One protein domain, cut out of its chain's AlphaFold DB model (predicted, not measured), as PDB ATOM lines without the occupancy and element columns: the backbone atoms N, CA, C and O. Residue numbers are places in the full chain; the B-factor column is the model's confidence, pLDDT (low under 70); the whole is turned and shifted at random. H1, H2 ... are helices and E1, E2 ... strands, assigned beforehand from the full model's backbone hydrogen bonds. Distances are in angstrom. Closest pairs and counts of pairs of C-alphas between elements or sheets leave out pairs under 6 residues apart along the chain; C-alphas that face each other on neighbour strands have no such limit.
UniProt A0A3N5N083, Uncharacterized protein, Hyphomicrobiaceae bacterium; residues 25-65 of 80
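What this domain is: This is residues 25 to 65 of the 80 residues of an uncharacterized protein of Hyphomicrobiaceae bacterium (UniProt A0A3N5N083). One helix, H1, packs over one face of a two-stranded hairpin, E1 and E2, and runs roughly lengthwise along it; the hairpin's other face is bare. Residues 25 to 29 lead into H1, the chain then turns back into E1, and E2 returns, with the first and last printed residues at opposite ends of a rod. The printed part has 41 residues, with one named helix and two named strands in the order H1, E1, E2; the sheet, E1 - E2, is antiparallel and the class is mixed, helices and strands. It is only just compact, close to loose, with a radius of gyration of the C-alphas of 10.5 A and spans of 34 by 15 by 11 A.

How they stand to each other: H1, residues 30 to 42, has every O i to N i+4 pair within hydrogen-bond range. Its closest C-alphas to E1, residues 46 to 52, are those of Ile 37 and Val 47, 6.9 A apart. Its closest to E2, residues 58 to 63, are those of Val 33 and Ile 58, 7.1 A apart. E1 and E2 form a hairpin, antiparallel, with 151 degrees between their directions. N 51 and O 59, at 2.9 A, and N 63 and O 46, at 2.8 A, are within hydrogen-bond range. C-alphas 50 and 60 face each other at 4.8 A.

Where its parts are: H1 begins at C-alpha 30 (-37.977, -118.116, -121.264) and measures 18.4 A from first to last C-alpha. E1 measures 17.5 A and begins at C-alpha 46 (-23.976, -115.707, -109.015). E2 measures 15.9 A and ends at C-alpha 63 (-25.888, -116.991, -104.039).

The domain as a whole: The two C-alphas farthest apart are those of Glu 25 and Pro 65, 34.2 A. The printed part has no cut. The links H1 to E1 and E1 to E2 are tight, with 3 and 5 residues. The mean pLDDT of the printed part is 89.6; residues 25 to 26 and residue 65 are under 70.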
ATOM      1  N   GLU A  25     -52.434-116.749-118.704       68.25
ATOM      2  CA  GLU A  25     -51.568-115.767-119.350       68.25
ATOM      3  C   GLU A  25     -50.113-116.045-118.961       68.25
ATOM      4  O   GLU A  25     -49.763-116.186-117.791       68.25
ATOM      5  N   CYS A  26     -49.259-116.201-119.969       67.19
ATOM      6  CA  CYS A  26     -47.838-116.421-119.761       67.19
ATOM      7  C   CYS A  26     -47.215-115.067-119.395       67.19
ATOM      8  O   CYS A  26     -46.854-114.306-120.292       67.19
ATOM      9  N   THR A  27     -47.131-114.758-118.099       80.56
ATOM     10  CA  THR A  27     -46.658-113.458-117.582       80.56
ATOM     11  C   THR A  27     -45.162-113.215-117.802       80.56
ATOM     12  O   THR A  27     -44.684-112.098-117.648       80.56
ATOM     13  N   PHE A  28     -44.423-114.245-118.216       85.44
ATOM     14  CA  PHE A  28     -43.011-114.174-118.573       85.44
ATOM     15  C   PHE A  28     -42.689-115.176-119.684       85.44
ATOM     16  O   PHE A  28     -43.388-116.178-119.869       85.44
ATOM     17  N   ARG A  29     -41.612-114.939-120.431       88.38
ATOM     18  CA  ARG A  29     -41.068-115.881-121.415       88.38
ATOM     19  C   ARG A  29     -39.708-116.398-120.965       88.38
ATOM     20  O   ARG A  29     -38.982-115.751-120.217       88.38
ATOM     21  N   GLN A  30     -39.307-117.547-121.510       90.19
ATOM     22  CA  GLN A  30     -37.977-118.116-121.264       90.19
ATOM     23  C   GLN A  30     -36.847-117.139-121.627       90.19
ATOM     24  O   GLN A  30     -35.840-117.074-120.926       90.19
ATOM     25  N   ARG A  31     -37.030-116.344-122.691       94.12
ATOM     26  CA  ARG A  31     -36.069-115.310-123.103       94.12
ATOM     27  C   ARG A  31     -35.851-114.248-122.017       94.12
ATOM     28  O   ARG A  31     -34.735-113.767-121.871       94.12
ATOM     29  N   ASP A  32     -36.895-113.914-121.258       93.69
ATOM     30  CA  ASP A  32     -36.850-112.854-120.251       93.69
ATOM     31  C   ASP A  32     -36.055-113.349-119.034       93.69
ATOM     32  O   ASP A  32     -35.164-112.661-118.541       93.69
ATOM     33  N   VAL A  33     -36.275-114.609-118.635       94.25
ATOM     34  CA  VAL A  33     -35.478-115.286-117.598       94.25
ATOM     35  C   VAL A  33     -34.008-115.382-118.007       94.25
ATOM     36  O   VAL A  33     -33.121-115.087-117.211       94.25
ATOM     37  N   ALA A  34     -33.735-115.759-119.259       96.12
ATOM     38  CA  ALA A  34     -32.369-115.854-119.766       96.12
ATOM     39  C   ALA A  34     -31.658-114.489-119.763       96.12
ATOM     40  O   ALA A  34     -30.504-114.403-119.341       96.12
ATOM     41  N   ALA A  35     -32.350-113.426-120.187       96.75
ATOM     42  CA  ALA A  35     -31.821-112.066-120.162       96.75
ATOM     43  C   ALA A  35     -31.512-111.603-118.731       96.75
ATOM     44  O   ALA A  35     -30.429-111.073-118.488       96.75
ATOM     45  N   ALA A  36     -32.411-111.867-117.779       95.62
ATOM     46  CA  ALA A  36     -32.213-111.517-116.376       95.62
ATOM     47  C   ALA A  36     -30.993-112.238-115.774       95.62
ATOM     48  O   ALA A  36     -30.128-111.598-115.177       95.62
ATOM     49  N   ILE A  37     -30.879-113.559-115.973       95.62
ATOM     50  CA  ILE A  37     -29.732-114.342-115.481       95.62
ATOM     51  C   ILE A  37     -28.426-113.811-116.073       95.62
ATOM     52  O   ILE A  37     -27.435-113.679-115.358       95.62
ATOM     53  N   ARG A  38     -28.412-113.505-117.374       96.44
ATOM     54  CA  ARG A  38     -27.223-112.961-118.028       96.44
ATOM     55  C   ARG A  38     -26.829-111.614-117.430       96.44
ATOM     56  O   ARG A  38     -25.676-111.460-117.054       96.44
ATOM     57  N   ALA A  39     -27.781-110.699-117.264       96.44
ATOM     58  CA  ALA A  39     -27.527-109.399-116.653       96.44
ATOM     59  C   ALA A  39     -26.961-109.525-115.227       96.44
ATOM     60  O   ALA A  39     -26.019-108.819-114.880       96.44
ATOM     61  N   ALA A  40     -27.472-110.460-114.417       94.44
ATOM     62  CA  ALA A  40     -26.921-110.726-113.089       94.44
ATOM     63  C   ALA A  40     -25.472-111.237-113.147       94.44
ATOM     64  O   ALA A  40     -24.628-110.767-112.387       94.44
ATOM     65  N   ARG A  41     -25.161-112.149-114.078       93.38
ATOM     66  CA  ARG A  41     -23.791-112.659-114.272       93.38
ATOM     67  C   ARG A  41     -22.838-111.572-114.757       93.38
ATOM     68  O   ARG A  41     -21.724-111.492-114.250       93.38
ATOM     69  N   ASP A  42     -23.281-110.728-115.684       93.75
ATOM     70  CA  ASP A  42     -22.508-109.586-116.184       93.75
ATOM     71  C   ASP A  42     -22.249-108.560-115.062       93.75
ATOM     72  O   ASP A  42     -21.196-107.928-115.026       93.75
ATOM     73  N   ALA A  43     -23.161-108.459-114.090       93.19
ATOM     74  CA  ALA A  43     -22.988-107.681-112.862       93.19
ATOM     75  C   ALA A  43     -22.113-108.375-111.793       93.19
ATOM     76  O   ALA A  43     -21.985-107.868-110.681       93.19
ATOM     77  N   GLY A  44     -21.524-109.537-112.094       90.81
ATOM     78  CA  GLY A  44     -20.676-110.292-111.167       90.81
ATOM     79  C   GLY A  44     -21.443-111.064-110.090       90.81
ATOM     80  O   GLY A  44     -20.836-111.574-109.150       90.81
ATOM     81  N   LEU A  45     -22.766-111.176-110.210       91.25
ATOM     82  CA  LEU A  45     -23.596-111.932-109.278       91.25
ATOM     83  C   LEU A  45     -23.734-113.382-109.742       91.25
ATOM     84  O   LEU A  45     -23.996-113.676-110.911       91.25
ATOM     85  N   SER A  46     -23.620-114.307-108.794       90.38
ATOM     86  CA  SER A  46     -23.976-115.707-109.015       90.38
ATOM     87  C   SER A  46     -25.436-115.917-108.639       90.38
ATOM     88  O   SER A  46     -25.854-115.538-107.552       90.38
ATOM     89  N   VAL A  47     -26.234-116.500-109.533       92.44
ATOM     90  CA  VAL A  47     -27.665-116.740-109.294       92.44
ATOM     91  C   VAL A  47     -27.841-118.120-108.665       92.44
ATOM     92  O   VAL A  47     -27.542-119.124-109.305       92.44
ATOM     93  N   ALA A  48     -28.351-118.180-107.435       93.38
ATOM     94  CA  ALA A  48     -28.679-119.437-106.759       93.38
ATOM     95  C   ALA A  48     -30.083-119.937-107.116       93.38
ATOM     96  O   ALA A  48     -30.311-121.139-107.244       93.38
ATOM     97  N   ARG A  49     -31.039-119.014-107.266       92.62
ATOM     98  CA  ARG A  49     -32.443-119.342-107.529       92.62
ATOM     99  C   ARG A  49     -33.120-118.245-108.337       92.62
ATOM    100  O   ARG A  49     -32.834-117.063-108.163       92.62
ATOM    101  N   VAL A  50     -34.055-118.655-109.188       94.88
ATOM    102  CA  VAL A  50     -34.984-117.761-109.884       94.88
ATOM    103  C   VAL A  50     -36.380-117.994-109.326       94.88
ATOM    104  O   VAL A  50     -36.852-119.132-109.286       94.88
ATOM    105  N   GLU A  51     -37.031-116.923-108.897       94.06
ATOM    106  CA  GLU A  51     -38.420-116.930-108.453       94.06
ATOM    107  C   GLU A  51     -39.273-116.125-109.427       94.06
ATOM    108  O   GLU A  51     -38.848-115.081-109.923       94.06
ATOM    109  N   ILE A  52     -40.476-116.628-109.703       91.50
ATOM    110  CA  ILE A  52     -41.434-115.958-110.575       91.50
ATOM    111  C   ILE A  52     -42.702-115.663-109.785       91.50
ATOM    112  O   ILE A  52     -43.376-116.583-109.308       91.50
ATOM    113  N   GLY A  53     -43.010-114.377-109.655       89.00
ATOM    114  CA  GLY A  53     -44.247-113.892-109.064       89.00
ATOM    115  C   GLY A  53     -45.463-114.238-109.923       89.00
ATOM    116  O   GLY A  53     -45.372-114.449-111.135       89.00
ATOM    117  N   LYS A  54     -46.643-114.291-109.299       84.12
ATOM    118  CA  LYS A  54     -47.911-114.546-110.011       84.12
ATOM    119  C   LYS A  54     -48.253-113.442-111.022       84.12
ATOM    120  O   LYS A  54     -48.999-113.686-111.961       84.12
ATOM    121  N   ASP A  55     -47.698-112.260-110.814       84.31
ATOM    122  CA  ASP A  55     -47.766-111.069-111.656       84.31
ATOM    123  C   ASP A  55     -46.730-111.056-112.796       84.31
ATOM    124  O   ASP A  55     -46.795-110.197-113.668       84.31
ATOM    125  N   GLY A  56     -45.794-112.013-112.826       86.06
ATOM    126  CA  GLY A  56     -44.710-112.062-113.812       86.06
ATOM    127  C   GLY A  56     -43.414-111.391-113.379       86.06
ATOM    128  O   GLY A  56     -42.474-111.353-114.172       86.06
ATOM    129  N   GLN A  57     -43.317-110.898-112.140       91.81
ATOM    130  CA  GLN A  57     -42.054-110.383-111.623       91.81
ATOM    131  C   GLN A  57     -40.998-111.499-111.578       91.81
ATOM    132  O   GLN A  57     -41.240-112.573-111.026       91.81
ATOM    133  N   ILE A  58     -39.817-111.236-112.145       94.56
ATOM    134  CA  ILE A  58     -38.666-112.146-112.108       94.56
ATOM    135  C   ILE A  58     -37.711-111.673-111.013       94.56
ATOM    136  O   ILE A  58     -37.091-110.618-111.146       94.56
ATOM    137  N   THR A  59     -37.558-112.469-109.958       95.56
ATOM    138  CA  THR A  59     -36.624-112.196-108.857       95.56
ATOM    139  C   THR A  59     -35.459-113.176-108.922       95.56
ATOM    140  O   THR A  59     -35.650-114.394-108.902       95.56
ATOM    141  N   LEU A  60     -34.235-112.652-109.001       95.56
ATOM    142  CA  LEU A  60     -33.010-113.447-108.944       95.56
ATOM    143  C   LEU A  60     -32.450-113.396-107.529       95.56
ATOM    144  O   LEU A  60     -32.096-112.328-107.034       95.56
ATOM    145  N   VAL A  61     -32.346-114.553-106.888       94.75
ATOM    146  CA  VAL A  61     -31.687-114.679-105.591       94.75
ATOM    147  C   VAL A  61     -30.209-114.924-105.848       94.75
ATOM    148  O   VAL A  61     -29.833-115.955-106.418       94.75
ATOM    149  N   ALA A  62     -29.377-113.963-105.450       92.88
ATOM    150  CA  ALA A  62     -27.935-114.122-105.504       92.88
ATOM    151  C   ALA A  62     -27.490-115.181-104.484       92.88
ATOM    152  O   ALA A  62     -27.942-115.183-103.340       92.88
ATOM    153  N   GLY A  63     -26.630-116.095-104.915       84.06
ATOM    154  CA  GLY A  63     -25.888-116.991-104.039       84.06
ATOM    155  C   GLY A  63     -24.461-116.509-103.859       84.06
ATOM    156  O   GLY A  63     -23.979-115.657-104.610       84.06
ATOM    157  N   GLU A  64     -23.762-117.111-102.902       75.44
ATOM    158  CA  GLU A  64     -22.306-117.032-102.887       75.44
ATOM    159  C   GLU A  64     -21.763-117.517-104.239       75.44
ATOM    160  O   GLU A  64     -22.307-118.473-104.809       75.44
ATOM    161  N   PRO A  65     -20.724-116.867-104.789       60.66
ATOM    162  CA  PRO A  65     -20.098-117.343-106.004       60.66
ATOM    163  C   PRO A  65     -19.574-118.749-105.743       60.66
ATOM    164  O   PRO A  65     -18.594-118.939-105.023       60.66
TER     165      PRO A  65